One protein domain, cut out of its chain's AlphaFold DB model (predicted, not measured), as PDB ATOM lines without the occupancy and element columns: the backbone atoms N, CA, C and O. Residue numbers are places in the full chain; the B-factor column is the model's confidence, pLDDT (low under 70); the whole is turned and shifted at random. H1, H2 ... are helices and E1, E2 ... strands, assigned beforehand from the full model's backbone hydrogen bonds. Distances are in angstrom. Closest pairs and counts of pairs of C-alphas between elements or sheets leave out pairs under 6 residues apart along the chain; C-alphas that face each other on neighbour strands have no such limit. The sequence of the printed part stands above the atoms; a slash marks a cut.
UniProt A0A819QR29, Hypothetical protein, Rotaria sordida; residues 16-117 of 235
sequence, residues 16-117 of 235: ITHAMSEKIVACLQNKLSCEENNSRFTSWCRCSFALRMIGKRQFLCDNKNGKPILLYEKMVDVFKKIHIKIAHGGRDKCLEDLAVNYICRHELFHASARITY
ATOM      1  N   ILE A  16      20.394 -38.808 -87.385       88.50
ATOM      2  CA  ILE A  16      19.000 -38.448 -87.675       88.50
ATOM      3  C   ILE A  16      18.589 -37.210 -86.880       88.50
ATOM      4  O   ILE A  16      19.219 -36.856 -85.885       88.50
ATOM      5  N   THR A  17      17.516 -36.551 -87.306       90.50
ATOM      6  CA  THR A  17      16.902 -35.454 -86.545       90.50
ATOM      7  C   THR A  17      16.086 -35.984 -85.368       90.50
ATOM      8  O   THR A  17      15.631 -37.135 -85.371       90.50
ATOM      9  N   HIS A  18      15.843 -35.134 -84.375       90.12
ATOM     10  CA  HIS A  18      15.004 -35.445 -83.222       90.12
ATOM     11  C   HIS A  18      13.599 -35.878 -83.649       90.12
ATOM     12  O   HIS A  18      13.123 -36.932 -83.231       90.12
ATOM     13  N   ALA A  19      12.984 -35.127 -84.567       90.75
ATOM     14  CA  ALA A  19      11.655 -35.434 -85.091       90.75
ATOM     15  C   ALA A  19      11.596 -36.818 -85.768       90.75
ATOM     16  O   ALA A  19      10.618 -37.548 -85.619       90.75
ATOM     17  N   MET A  20      12.649 -37.212 -86.496       91.62
ATOM     18  CA  MET A  20      12.732 -38.551 -87.088       91.62
ATOM     19  C   MET A  20      12.923 -39.628 -86.014       91.62
ATOM     20  O   MET A  20      12.286 -40.679 -86.074       91.62
ATOM     21  N   SER A  21      13.757 -39.362 -85.004       93.44
ATOM     22  CA  SER A  21      13.957 -40.272 -83.873       93.44
ATOM     23  C   SER A  21      12.651 -40.555 -83.134       93.44
ATOM     24  O   SER A  21      12.378 -41.707 -82.813       93.44
ATOM     25  N   GLU A  22      11.831 -39.538 -82.876       93.38
ATOM     26  CA  GLU A  22      10.536 -39.703 -82.206       93.38
ATOM     27  C   GLU A  22       9.576 -40.565 -83.028       93.38
ATOM     28  O   GLU A  22       8.965 -41.484 -82.482       93.38
ATOM     29  N   LYS A  23       9.516 -40.348 -84.349       92.25
ATOM     30  CA  LYS A  23       8.721 -41.181 -85.265       92.25
ATOM     31  C   LYS A  23       9.164 -42.643 -85.241       92.25
ATOM     32  O   LYS A  23       8.322 -43.534 -85.142       92.25
ATOM     33  N   ILE A  24      10.473 -42.898 -85.281       93.12
ATOM     34  CA  ILE A  24      11.026 -44.259 -85.216       93.12
ATOM     35  C   ILE A  24      10.693 -44.906 -83.865       93.12
ATOM     36  O   ILE A  24      10.221 -46.039 -83.830       93.12
ATOM     37  N   VAL A  25      10.898 -44.201 -82.748       94.06
ATOM     38  CA  VAL A  25      10.606 -44.718 -81.400       94.06
ATOM     39  C   VAL A  25       9.121 -45.049 -81.256       94.06
ATOM     40  O   VAL A  25       8.779 -46.133 -80.783       94.06
ATOM     41  N   ALA A  26       8.240 -44.151 -81.691       93.00
ATOM     42  CA  ALA A  26       6.800 -44.361 -81.642       93.00
ATOM     43  C   ALA A  26       6.364 -45.550 -82.520       93.00
ATOM     44  O   ALA A  26       5.543 -46.362 -82.088       93.00
ATOM     45  N   CYS A  27       6.989 -45.717 -83.692       92.31
ATOM     46  CA  CYS A  27       6.805 -46.885 -84.551       92.31
ATOM     47  C   CYS A  27       7.262 -48.193 -83.873       92.31
ATOM     48  O   CYS A  27       6.554 -49.196 -83.938       92.31
ATOM     49  N   LEU A  28       8.424 -48.207 -83.211       92.56
ATOM     50  CA  LEU A  28       8.959 -49.398 -82.532       92.56
ATOM     51  C   LEU A  28       8.172 -49.773 -81.269       92.56
ATOM     52  O   LEU A  28       8.113 -50.944 -80.907       92.56
ATOM     53  N   GLN A  29       7.550 -48.797 -80.607       93.75
ATOM     54  CA  GLN A  29       6.689 -49.012 -79.439       93.75
ATOM     55  C   GLN A  29       5.237 -49.357 -79.813       93.75
ATOM     56  O   GLN A  29       4.405 -49.478 -78.918       93.75
ATOM     57  N   ASN A  30       4.926 -49.499 -81.111       86.75
ATOM     58  CA  ASN A  30       3.569 -49.694 -81.640       86.75
ATOM     59  C   ASN A  30       2.564 -48.630 -81.148       86.75
ATOM     60  O   ASN A  30       1.384 -48.915 -80.984       86.75
ATOM     61  N   LYS A  31       3.032 -47.402 -80.891       76.44
ATOM     62  CA  LYS A  31       2.188 -46.282 -80.440       76.44
ATOM     63  C   LYS A  31       1.509 -45.534 -81.587       76.44
ATOM     64  O   LYS A  31       0.670 -44.682 -81.328       76.44
ATOM     65  N   LEU A  32       1.889 -45.829 -82.827       68.56
ATOM     66  CA  LEU A  32       1.294 -45.256 -84.032       68.56
ATOM     67  C   LEU A  32       0.475 -46.337 -84.733       68.56
ATOM     68  O   LEU A  32       0.974 -47.447 -84.946       68.56
ATOM     69  N   SER A  33      -0.773 -46.012 -85.077       62.81
ATOM     70  CA  SER A  33      -1.616 -46.887 -85.893       62.81
ATOM     71  C   SER A  33      -0.994 -47.040 -87.284       62.81
ATOM     72  O   SER A  33      -0.376 -46.108 -87.804       62.81
ATOM     73  N   CYS A  34      -1.154 -48.213 -87.905       56.97
ATOM     74  CA  CYS A  34      -0.621 -48.489 -89.246       56.97
ATOM     75  C   CYS A  34      -1.181 -47.542 -90.325       56.97
ATOM     76  O   CYS A  34      -0.632 -47.485 -91.418       56.97
ATOM     77  N   GLU A  35      -2.252 -46.805 -90.028       59.78
ATOM     78  CA  GLU A  35      -2.904 -45.867 -90.946       59.78
ATOM     79  C   GLU A  35      -2.153 -44.535 -91.090       59.78
ATOM     80  O   GLU A  35      -2.199 -43.917 -92.150       59.78
ATOM     81  N   GLU A  36      -1.409 -44.101 -90.066       66.56
ATOM     82  CA  GLU A  36      -0.702 -42.810 -90.086       66.56
ATOM     83  C   GLU A  36       0.666 -42.882 -90.779       66.56
ATOM     84  O   GLU A  36       1.250 -41.852 -91.117       66.56
ATOM     85  N   ASN A  37       1.200 -44.089 -91.006       68.06
ATOM     86  CA  ASN A  37       2.523 -44.280 -91.594       68.06
ATOM     87  C   ASN A  37       2.522 -45.313 -92.718       68.06
ATOM     88  O   ASN A  37       1.918 -46.376 -92.637       68.06
ATOM     89  N   ASN A  38       3.303 -45.024 -93.757       85.81
ATOM     90  CA  ASN A  38       3.535 -45.938 -94.868       85.81
ATOM     91  C   ASN A  38       4.111 -47.277 -94.358       85.81
ATOM     92  O   ASN A  38       5.115 -47.284 -93.643       85.81
ATOM     93  N   SER A  39       3.543 -48.411 -94.774       87.25
ATOM     94  CA  SER A  39       4.014 -49.757 -94.398       87.25
ATOM     95  C   SER A  39       5.503 -49.982 -94.697       87.25
ATOM     96  O   SER A  39       6.198 -50.665 -93.940       87.25
ATOM     97  N   ARG A  40       6.031 -49.337 -95.749       90.38
ATOM     98  CA  ARG A  40       7.467 -49.333 -96.063       90.38
ATOM     99  C   ARG A  40       8.300 -48.688 -94.959       90.38
ATOM    100  O   ARG A  40       9.359 -49.209 -94.626       90.38
ATOM    101  N   PHE A  41       7.823 -47.586 -94.379       89.88
ATOM    102  CA  PHE A  41       8.500 -46.907 -93.274       89.88
ATOM    103  C   PHE A  41       8.518 -47.790 -92.026       89.88
ATOM    104  O   PHE A  41       9.578 -48.008 -91.450       89.88
ATOM    105  N   THR A  42       7.381 -48.388 -91.662       90.50
ATOM    106  CA  THR A  42       7.295 -49.309 -90.519       90.50
ATOM    107  C   THR A  42       8.225 -50.510 -90.677       90.50
ATOM    108  O   THR A  42       8.936 -50.873 -89.736       90.50
ATOM    109  N   SER A  43       8.258 -51.109 -91.873       92.12
ATOM    110  CA  SER A  43       9.173 -52.209 -92.182       92.12
ATOM    111  C   SER A  43      10.628 -51.767 -92.052       92.12
ATOM    112  O   SER A  43      11.414 -52.439 -91.390       92.12
ATOM    113  N   TRP A  44      10.983 -50.618 -92.633       93.62
ATOM    114  CA  TRP A  44      12.331 -50.066 -92.535       93.62
ATOM    115  C   TRP A  44      12.739 -49.817 -91.079       93.62
ATOM    116  O   TRP A  44      13.802 -50.274 -90.667       93.62
ATOM    117  N   CYS A  45      11.881 -49.197 -90.262       92.94
ATOM    118  CA  CYS A  45      12.186 -48.937 -88.857       92.94
ATOM    119  C   CYS A  45      12.487 -50.215 -88.071       92.94
ATOM    120  O   CYS A  45      13.453 -50.251 -87.314       92.94
ATOM    121  N   ARG A  46      11.680 -51.266 -88.263       92.06
ATOM    122  CA  ARG A  46      11.839 -52.553 -87.566       92.06
ATOM    123  C   ARG A  46      13.074 -53.327 -88.024       92.06
ATOM    124  O   ARG A  46      13.686 -54.021 -87.219       92.06
ATOM    125  N   CYS A  47      13.446 -53.219 -89.298       93.75
ATOM    126  CA  CYS A  47      14.637 -53.882 -89.826       93.75
ATOM    127  C   CYS A  47      15.926 -53.145 -89.441       93.75
ATOM    128  O   CYS A  47      16.932 -53.788 -89.132       93.75
ATOM    129  N   SER A  48      15.903 -51.812 -89.467       92.31
ATOM    130  CA  SER A  48      17.098 -50.978 -89.327       92.31
ATOM    131  C   SER A  48      17.382 -50.527 -87.900       92.31
ATOM    132  O   SER A  48      18.531 -50.203 -87.614       92.31
ATOM    133  N   PHE A  49      16.400 -50.518 -86.993       95.69
ATOM    134  CA  PHE A  49      16.579 -49.953 -85.655       95.69
ATOM    135  C   PHE A  49      16.050 -50.847 -84.537       95.69
ATOM    136  O   PHE A  49      15.105 -51.612 -84.706       95.69
ATOM    137  N   ALA A  50      16.651 -50.704 -83.358       95.75
ATOM    138  CA  ALA A  50      16.229 -51.381 -82.141       95.75
ATOM    139  C   ALA A  50      16.339 -50.450 -80.930       95.75
ATOM    140  O   ALA A  50      17.288 -49.673 -80.806       95.75
ATOM    141  N   LEU A  51      15.391 -50.562 -79.998       95.44
ATOM    142  CA  LEU A  51      15.481 -49.903 -78.697       95.44
ATOM    143  C   LEU A  51      16.236 -50.808 -77.726       95.44
ATOM    144  O   LEU A  51      15.773 -51.898 -77.400       95.44
ATOM    145  N   ARG A  52      17.397 -50.356 -77.250       92.81
ATOM    146  CA  ARG A  52      18.225 -51.101 -76.295       92.81
ATOM    147  C   ARG A  52      18.226 -50.424 -74.932       92.81
ATOM    148  O   ARG A  52      18.389 -49.209 -74.828       92.81
ATOM    149  N   MET A  53      18.069 -51.223 -73.883       90.81
ATOM    150  CA  MET A  53      18.213 -50.768 -72.502       90.81
ATOM    151  C   MET A  53      19.669 -50.924 -72.070       90.81
ATOM    152  O   MET A  53      20.193 -52.034 -72.037       90.81
ATOM    153  N   ILE A  54      20.322 -49.813 -71.733       81.75
ATOM    154  CA  ILE A  54      21.665 -49.809 -71.143       81.75
ATOM    155  C   ILE A  54      21.532 -49.207 -69.745       81.75
ATOM    156  O   ILE A  54      21.335 -48.000 -69.567       81.75
ATOM    157  N   GLY A  55      21.573 -50.073 -68.731       86.00
ATOM    158  CA  GLY A  55      21.225 -49.702 -67.360       86.00
ATOM    159  C   GLY A  55      19.758 -49.272 -67.259       86.00
ATOM    160  O   GLY A  55      18.862 -50.024 -67.623       86.00
ATOM    161  N   LYS A  56      19.510 -48.050 -66.772       86.56
ATOM    162  CA  LYS A  56      18.157 -47.473 -66.616       86.56
ATOM    163  C   LYS A  56      17.708 -46.608 -67.799       86.56
ATOM    164  O   LYS A  56      16.668 -45.962 -67.717       86.56
ATOM    165  N   ARG A  57      18.511 -46.512 -68.862       85.88
ATOM    166  CA  ARG A  57      18.253 -45.616 -69.997       85.88
ATOM    167  C   ARG A  57      17.982 -46.419 -71.263       85.88
ATOM    168  O   ARG A  57      18.661 -47.411 -71.522       85.88
ATOM    169  N   GLN A  58      17.011 -45.956 -72.045       90.94
ATOM    170  CA  GLN A  58      16.684 -46.501 -73.357       90.94
ATOM    171  C   GLN A  58      17.437 -45.724 -74.437       90.94
ATOM    172  O   GLN A  58      17.445 -44.493 -74.432       90.94
ATOM    173  N   PHE A  59      18.059 -46.448 -75.360       90.69
ATOM    174  CA  PHE A  59      18.787 -45.896 -76.494       90.69
ATOM    175  C   PHE A  59      18.200 -46.430 -77.794       90.69
ATOM    176  O   PHE A  59      17.883 -47.615 -77.895       90.69
ATOM    177  N   LEU A  60      18.081 -45.554 -78.790       93.81
ATOM    178  CA  LEU A  60      17.799 -45.955 -80.160       93.81
ATOM    179  C   LEU A  60      19.118 -46.356 -80.822       93.81
ATOM    180  O   LEU A  60      20.053 -45.555 -80.882       93.81
ATOM    181  N   CYS A  61      19.199 -47.597 -81.280       92.94
ATOM    182  CA  CYS A  61      20.393 -48.179 -81.874       92.94
ATOM    183  C   CYS A  61      20.116 -48.629 -83.307       92.94
ATOM    184  O   CYS A  61      19.009 -49.065 -83.623       92.94
ATOM    185  N   ASP A  62      21.141 -48.573 -84.150       91.31
ATOM    186  CA  ASP A  62      21.150 -49.242 -85.446       91.31
ATOM    187  C   ASP A  62      21.243 -50.760 -85.220       91.31
ATOM    188  O   ASP A  62      22.045 -51.258 -84.425       91.31
ATOM    189  N   ASN A  63      20.355 -51.501 -85.876       91.81
ATOM    190  CA  ASN A  63      20.228 -52.940 -85.723       91.81
ATOM    191  C   ASN A  63      21.406 -53.696 -86.360       91.81
ATOM    192  O   ASN A  63      21.802 -54.744 -85.854       91.81
ATOM    193  N   LYS A  64      22.007 -53.153 -87.430       88.50
ATOM    194  CA  LYS A  64      23.100 -53.801 -88.172       88.50
ATOM    195  C   LYS A  64      24.395 -53.838 -87.365       88.50
ATOM    196  O   LYS A  64      25.091 -54.847 -87.363       88.50
ATOM    197  N   ASN A  65      24.736 -52.734 -86.703       84.94
ATOM    198  CA  ASN A  65      26.009 -52.574 -85.987       84.94
ATOM    199  C   ASN A  65      25.845 -52.484 -84.457       84.94
ATOM    200  O   ASN A  65      26.841 -52.488 -83.736       84.94
ATOM    201  N   GLY A  66      24.615 -52.386 -83.944       83.38
ATOM    202  CA  GLY A  66      24.324 -52.236 -82.518       83.38
ATOM    203  C   GLY A  66      24.726 -50.883 -81.922       83.38
ATOM    204  O   GLY A  66      24.646 -50.723 -80.701       83.38
ATOM    205  N   LYS A  67      25.167 -49.918 -82.738       84.56
ATOM    206  CA  LYS A  67      25.647 -48.610 -82.279       84.56
ATOM    207  C   LYS A  67      24.474 -47.666 -81.992       84.56
ATOM    208  O   LYS A  67      23.453 -47.734 -82.677       84.56
ATOM    209  N   PRO A  68      24.588 -46.775 -80.992       87.56
ATOM    210  CA  PRO A  68      23.570 -45.765 -80.734       87.56
ATOM    211  C   PRO A  68      23.499 -44.758 -81.887       87.56
ATOM    212  O   PRO A  68      24.527 -44.308 -82.393       87.56
ATOM    213  N   ILE A  69      22.281 -44.386 -82.272       88.50
ATOM    214  CA  ILE A  69      22.035 -43.368 -83.293       88.50
ATOM    215  C   ILE A  69      22.318 -41.984 -82.712       88.50
ATOM    216  O   ILE A  69      21.941 -41.677 -81.576       88.50
ATOM    217  N   LEU A  70      22.973 -41.135 -83.502       84.75
ATOM    218  CA  LEU A  70      23.265 -39.761 -83.116       84.75
ATOM    219  C   LEU A  70      22.136 -38.824 -83.545       84.75
ATOM    220  O   LEU A  70      21.643 -38.890 -84.669       84.75
ATOM    221  N   LEU A  71      21.756 -37.925 -82.637       85.44
ATOM    222  CA  LEU A  71      20.807 -36.857 -82.936       85.44
ATOM    223  C   LEU A  71      21.562 -35.636 -83.446       85.44
ATOM    224  O   LEU A  71      22.452 -35.135 -82.752       85.44
ATOM    225  N   TYR A  72      21.181 -35.158 -84.625       79.00
ATOM    226  CA  TYR A  72      21.813 -34.023 -85.290       79.00
ATOM    227  C   TYR A  72      21.843 -32.774 -84.398       79.00
ATOM    228  O   TYR A  72      22.879 -32.136 -84.239       79.00
ATOM    229  N   GLU A  73      20.739 -32.469 -83.722       79.94
ATOM    230  CA  GLU A  73      20.601 -31.302 -82.848       79.94
ATOM    231  C   GLU A  73      21.576 -31.370 -81.664       79.94
ATOM    232  O   GLU A  73      22.185 -30.370 -81.285       79.94
ATOM    233  N   LYS A  74      21.816 -32.574 -81.130       76.12
ATOM    234  CA  LYS A  74      22.819 -32.780 -80.077       76.12
ATOM    235  C   LYS A  74      24.240 -32.637 -80.607       76.12
ATOM    236  O   LYS A  74      25.121 -32.258 -79.837       76.12
ATOM    237  N   MET A  75      24.479 -32.930 -81.885       72.69
ATOM    238  CA  MET A  75      25.781 -32.674 -82.500       72.69
ATOM    239  C   MET A  75      26.044 -31.173 -82.593       72.69
ATOM    240  O   MET A  75      27.160 -30.768 -82.292       72.69
ATOM    241  N   VAL A  76      25.045 -30.346 -82.924       70.62
ATOM    242  CA  VAL A  76      25.202 -28.880 -83.015       70.62
ATOM    243  C   VAL A  76      25.686 -28.282 -81.692       70.62
ATOM    244  O   VAL A  76      26.625 -27.489 -81.688       70.62
ATOM    245  N   ASP A  77      25.123 -28.705 -80.559       73.94
ATOM    246  CA  ASP A  77      25.573 -28.242 -79.239       73.94
ATOM    247  C   ASP A  77      27.019 -28.649 -78.932       73.94
ATOM    248  O   ASP A  77      27.777 -27.885 -78.325       73.94
ATOM    249  N   VAL A  78      27.415 -29.859 -79.336       69.25
ATOM    250  CA  VAL A  78      28.790 -30.342 -79.165       69.25
ATOM    251  C   VAL A  78      29.733 -29.575 -80.090       69.25
ATOM    252  O   VAL A  78      30.756 -29.089 -79.617       69.25
ATOM    253  N   PHE A  79      29.363 -29.366 -81.355       69.94
ATOM    254  CA  PHE A  79      30.104 -28.529 -82.297       69.94
ATOM    255  C   PHE A  79      30.276 -27.110 -81.773       69.94
ATOM    256  O   PHE A  79      31.384 -26.593 -81.800       69.94
ATOM    257  N   LYS A  80      29.222 -26.495 -81.229       74.62
ATOM    258  CA  LYS A  80      29.290 -25.152 -80.649       74.62
ATOM    259  C   LYS A  80      30.265 -25.100 -79.474       74.62
ATOM    260  O   LYS A  80      31.082 -24.190 -79.398       74.62
ATOM    261  N   LYS A  81      30.221 -26.088 -78.574       74.88
ATOM    262  CA  LYS A  81      31.159 -26.185 -77.441       74.88
ATOM    263  C   LYS A  81      32.602 -26.372 -77.900       74.88
ATOM    264  O   LYS A  81      33.495 -25.736 -77.352       74.88
ATOM    265  N   ILE A  82      32.820 -27.225 -78.895       72.75
ATOM    266  CA  ILE A  82      34.140 -27.488 -79.472       72.75
ATOM    267  C   ILE A  82      34.665 -26.244 -80.194       72.75
ATOM    268  O   ILE A  82      35.794 -25.836 -79.953       72.75
ATOM    269  N   HIS A  83      33.827 -25.574 -80.980       73.94
ATOM    270  CA  HIS A  83      34.163 -24.328 -81.660       73.94
ATOM    271  C   HIS A  83      34.563 -23.225 -80.670       73.94
ATOM    272  O   HIS A  83      35.593 -22.587 -80.858       73.94
ATOM    273  N   ILE A  84      33.808 -23.055 -79.575       79.19
ATOM    274  CA  ILE A  84      34.166 -22.129 -78.488       79.19
ATOM    275  C   ILE A  84      35.506 -22.527 -77.851       79.19
ATOM    276  O   ILE A  84      36.337 -21.664 -77.592       79.19
ATOM    277  N   LYS A  85      35.727 -23.823 -77.601       77.31
ATOM    278  CA  LYS A  85      36.938 -24.331 -76.939       77.31
ATOM    279  C   LYS A  85      38.199 -24.152 -77.788       77.31
ATOM    280  O   LYS A  85      39.239 -23.798 -77.249       77.31
ATOM    281  N   ILE A  86      38.115 -24.441 -79.085       76.88
ATOM    282  CA  ILE A  86      39.256 -24.389 -80.009       76.88
ATOM    283  C   ILE A  86      39.450 -22.965 -80.559       76.88
ATOM    284  O   ILE A  86      40.533 -22.628 -81.025       76.88
ATOM    285  N   ALA A  87      38.408 -22.125 -80.521       75.31
ATOM    286  CA  ALA A  87      38.378 -20.794 -81.132       75.31
ATOM    287  C   ALA A  87      38.738 -20.800 -82.636       75.31
ATOM    288  O   ALA A  87      39.251 -19.824 -83.180       75.31
ATOM    289  N   HIS A  88      38.447 -21.904 -83.334       70.12
ATOM    290  CA  HIS A  88      38.668 -22.049 -84.773       70.12
ATOM    291  C   HIS A  88      37.366 -22.373 -85.510       70.12
ATOM    292  O   HIS A  88      36.628 -23.274 -85.124       70.12
ATOM    293  N   GLY A  89      37.106 -21.664 -86.614       58.97
ATOM    294  CA  GLY A  89      35.922 -21.844 -87.473       58.97
ATOM    295  C   GLY A  89      36.048 -22.909 -88.563       58.97
ATOM    296  O   GLY A  89      35.133 -23.067 -89.364       58.97
ATOM    297  N   GLY A  90      37.169 -23.632 -88.622       67.25
ATOM    298  CA  GLY A  90      37.385 -24.671 -89.628       67.25
ATOM    299  C   GLY A  90      36.542 -25.916 -89.349       67.25
ATOM    300  O   GLY A  90      36.675 -26.520 -88.283       67.25
ATOM    301  N   ARG A  91      35.716 -26.316 -90.326       61.00
ATOM    302  CA  ARG A  91      34.888 -27.537 -90.300       61.00
ATOM    303  C   ARG A  91      35.705 -28.782 -89.943       61.00
ATOM    304  O   ARG A  91      35.274 -29.560 -89.097       61.00
ATOM    305  N   ASP A  92      36.887 -28.924 -90.534       65.75
ATOM    306  CA  ASP A  92      37.702 -30.138 -90.420       65.75
ATOM    307  C   ASP A  92      38.324 -30.289 -89.026       65.75
ATOM    308  O   ASP A  92      38.212 -31.348 -88.414       65.75
ATOM    309  N   LYS A  93      38.849 -29.195 -88.455       64.06
ATOM    310  CA  LYS A  93      39.380 -29.186 -87.080       64.06
ATOM    311  C   LYS A  93      38.292 -29.464 -86.039       64.06
ATOM    312  O   LYS A  93      38.528 -30.155 -85.057       64.06
ATOM    313  N   CYS A  94      37.080 -28.948 -86.263       63.84
ATOM    314  CA  CYS A  94      35.956 -29.228 -85.374       63.84
ATOM    315  C   CYS A  94      35.482 -30.686 -85.476       63.84
ATOM    316  O   CYS A  94      35.027 -31.233 -84.477       63.84
ATOM    317  N   LEU A  95      35.564 -31.309 -86.658       64.75
ATOM    318  CA  LEU A  95      35.170 -32.705 -86.874       64.75
ATOM    319  C   LEU A  95      36.138 -33.697 -86.224       64.75
ATOM    320  O   LEU A  95      35.678 -34.669 -85.625       64.75
ATOM    321  N   GLU A  96      37.441 -33.440 -86.298       67.31
ATOM    322  CA  GLU A  96      38.469 -34.275 -85.667       67.31
ATOM    323  C   GLU A  96      38.288 -34.313 -84.140       67.31
ATOM    324  O   GLU A  96      38.125 -35.383 -83.548       67.31
ATOM    325  N   ASP A  97      38.164 -33.147 -83.504       66.50
ATOM    326  CA  ASP A  97      37.926 -33.066 -82.059       66.50
ATOM    327  C   ASP A  97      36.541 -33.591 -81.648       66.50
ATOM    328  O   ASP A  97      36.355 -34.105 -80.537       66.50
ATOM    329  N   LEU A  98      35.545 -33.501 -82.533       67.38
ATOM    330  CA  LEU A  98      34.235 -34.102 -82.303       67.38
ATOM    331  C   LEU A  98      34.337 -35.632 -82.298       67.38
ATOM    332  O   LEU A  98      33.817 -36.264 -81.376       67.38
ATOM    333  N   ALA A  99      35.045 -36.223 -83.263       65.94
ATOM    334  CA  ALA A  99      35.285 -37.662 -83.307       65.94
ATOM    335  C   ALA A  99      35.970 -38.148 -82.021       65.94
ATOM    336  O   ALA A  99      35.478 -39.085 -81.390       65.94
ATOM    337  N   VAL A 100      37.008 -37.447 -81.553       65.31
ATOM    338  CA  VAL A 100      37.699 -37.756 -80.288       65.31
ATOM    339  C   VAL A 100      36.740 -37.701 -79.093       65.31
ATOM    340  O   VAL A 100      36.677 -38.640 -78.297       65.31
ATOM    341  N   ASN A 101      35.919 -36.652 -78.978       63.75
ATOM    342  CA  ASN A 101      34.966 -36.518 -77.868       63.75
ATOM    343  C   ASN A 101      33.888 -37.615 -77.853       63.75
ATOM    344  O   ASN A 101      33.452 -38.041 -76.776       63.75
ATOM    345  N   TYR A 102      33.439 -38.082 -79.019       63.28
ATOM    346  CA  TYR A 102      32.460 -39.168 -79.109       63.28
ATOM    347  C   TYR A 102      33.089 -40.549 -78.879       63.28
ATOM    348  O   TYR A 102      32.483 -41.371 -78.185       63.28
ATOM    349  N   ILE A 103      34.309 -40.785 -79.371       60.66
ATOM    350  CA  ILE A 103      35.066 -42.025 -79.136       60.66
ATOM    351  C   ILE A 103      35.380 -42.183 -77.641       60.66
ATOM    352  O   ILE A 103      35.043 -43.215 -77.058       60.66
ATOM    353  N   CYS A 104      35.891 -41.141 -76.973       57.31
ATOM    354  CA  CYS A 104      36.192 -41.197 -75.537       57.31
ATOM    355  C   CYS A 104      34.953 -41.488 -74.677       57.31
ATOM    356  O   CYS A 104      35.031 -42.200 -73.676       57.31
ATOM    357  N   ARG A 105      33.770 -40.983 -75.055       61.59
ATOM    358  CA  ARG A 105      32.533 -41.317 -74.328       61.59
ATOM    359  C   ARG A 105      32.163 -42.787 -74.474       61.59
ATOM    360  O   ARG A 105      31.706 -43.383 -73.503       61.59
ATOM    361  N   HIS A 106      32.370 -43.371 -75.651       64.38
ATOM    362  CA  HIS A 106      32.119 -44.789 -75.888       64.38
ATOM    363  C   HIS A 106      33.046 -45.675 -75.040       64.38
ATOM    364  O   HIS A 106      32.575 -46.625 -74.416       64.38
ATOM    365  N   GLU A 107      34.328 -45.322 -74.919       66.38
ATOM    366  CA  GLU A 107      35.270 -46.022 -74.034       66.38
ATOM    367  C   GLU A 107      34.849 -45.971 -72.562       66.38
ATOM    368  O   GLU A 107      34.880 -46.993 -71.877       66.38
ATOM    369  N   LEU A 108      34.367 -44.819 -72.081       69.62
ATOM    370  CA  LEU A 108      33.838 -44.690 -70.718       69.62
ATOM    371  C   LEU A 108      32.622 -45.600 -70.480       69.62
ATOM    372  O   LEU A 108      32.502 -46.205 -69.411       69.62
ATOM    373  N   PHE A 109      31.735 -45.744 -71.472       69.38
ATOM    374  CA  PHE A 109      30.619 -46.691 -71.393       69.38
ATOM    375  C   PHE A 109      31.102 -48.143 -71.336       69.38
ATOM    376  O   PHE A 109      30.623 -48.898 -70.490       69.38
ATOM    377  N   HIS A 110      32.074 -48.526 -72.169       69.56
ATOM    378  CA  HIS A 110      32.668 -49.868 -72.138       69.56
ATOM    379  C   HIS A 110      33.356 -50.162 -70.808       69.56
ATOM    380  O   HIS A 110      33.133 -51.221 -70.225       69.56
ATOM    381  N   ALA A 111      34.127 -49.212 -70.280       71.50
ATOM    382  CA  ALA A 111      34.759 -49.336 -68.972       71.50
ATOM    383  C   ALA A 111      33.712 -49.528 -67.861       71.50
ATOM    384  O   ALA A 111      33.828 -50.443 -67.043       71.50
ATOM    385  N   SER A 112      32.639 -48.730 -67.867       72.19
ATOM    386  CA  SER A 112      31.548 -48.835 -66.890       72.19
ATOM    387  C   SER A 112      30.784 -50.166 -66.986       72.19
ATOM    388  O   SER A 112      30.524 -50.821 -65.967       72.19
ATOM    389  N   ALA A 113      30.474 -50.614 -68.207       72.44
ATOM    390  CA  ALA A 113      29.827 -51.899 -68.455       72.44
ATOM    391  C   ALA A 113      30.716 -53.067 -68.004       72.44
ATOM    392  O   ALA A 113      30.241 -53.979 -67.327       72.44
ATOM    393  N   ARG A 114      32.023 -53.002 -68.288       77.19
ATOM    394  CA  ARG A 114      33.016 -54.003 -67.880       77.19
ATOM    395  C   ARG A 114      33.131 -54.109 -66.360       77.19
ATOM    396  O   ARG A 114      33.123 -55.217 -65.827       77.19
ATOM    397  N   ILE A 115      33.162 -52.980 -65.650       83.94
ATOM    398  CA  ILE A 115      33.152 -52.959 -64.177       83.94
ATOM    399  C   ILE A 115      31.878 -53.622 -63.639       83.94
ATOM    400  O   ILE A 115      31.946 -54.447 -62.728       83.94
ATOM    401  N   THR A 116      30.716 -53.295 -64.208       81.81
ATOM    402  CA  THR A 116      29.431 -53.890 -63.805       81.81
ATOM    403  C   THR A 116      29.410 -55.402 -64.042       81.81
ATOM    404  O   THR A 116      29.023 -56.162 -63.153       81.81
ATOM    405  N   TYR A 117      29.900 -55.848 -65.201       83.75
ATOM    406  CA  TYR A 117      30.022 -57.263 -65.536       83.75
ATOM    407  C   TYR A 117      30.915 -58.003 -64.537       83.75
ATOM    408  O   TYR A 117      30.484 -59.000 -63.959       83.75
TER     409      TYR A 117
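AT A GLANCE: This is residues 16 to 117 of the 235 residues of the protein "Hypothetical protein" of Rotaria sordida (UniProt A0A819QR29). The domain has two lobes: a two-stranded hairpin, E1 and E2, with H1 and H2 packed crosswise beside it, and an open corner of two helices, H3 and long H4. H4 folds back from the end of H3 with a gap between it and the hairpin. The printed part has 102 residues with four named helices and two named strands, in the order H1, H2, E1, E2, H3, H4; the sheet E1 - E2 is antiparallel and the class is mostly helix. The whole is loose, with a radius of gyration of the C-alphas of 16.7 A and spans of 49 by 38 by 21 A.

IN THESE COORDINATES: E1 is residues 49 to 54, 15.4 A long, and E2 residues 57 to 62, 16.1 A. H1, residues 18 to 28, begins at C-alpha 18 (15.004, -35.445, -83.222) and is 15.2 A long; H2 is residues 39 to 48. H3 is residues 72 to 86, 20.6 A. H4, residues 91 to 117, is 39.0 A long and ends at C-alpha 117 (30.022, -57.263, -65.536).

HOW THE PARTS SIT: E1 and E2 form a hairpin, with N 52 and O 59 2.9 A apart, within hydrogen-bond range. The closest C-alphas of H1 and E2, those of Val 25 and Leu 60, are 7.4 A apart. H1 and H2 touch, about perpendicular at 87 degrees, closest at the C-alphas of Ile 24 and Cys 45, 6.0 A. H1 and H3 are close but not clearly touching; their closest C-alphas, those of His 18 and Glu 73, are 7.0 A apart. H4 touches H3 with residues 94 to 98 alone, closest at the C-alphas of His 83 and Cys 94, 6.4 A; they run opposite ways at a steep tilt of 69 degrees, only just short of about perpendicular. H4 is apart from H1, H2, E1 and E2. In H1, H2, H3 and H4 every O i to N i+4 pair is within hydrogen-bond range.

THE WHOLE: The two farthest C-alphas, those of Glu 35 and Ala 87, are 49.3 A apart. The printed part has no cut and no long link. The model's pLDDT is under 70 at residues 32 to 37, 78 to 79 and 89 to 110.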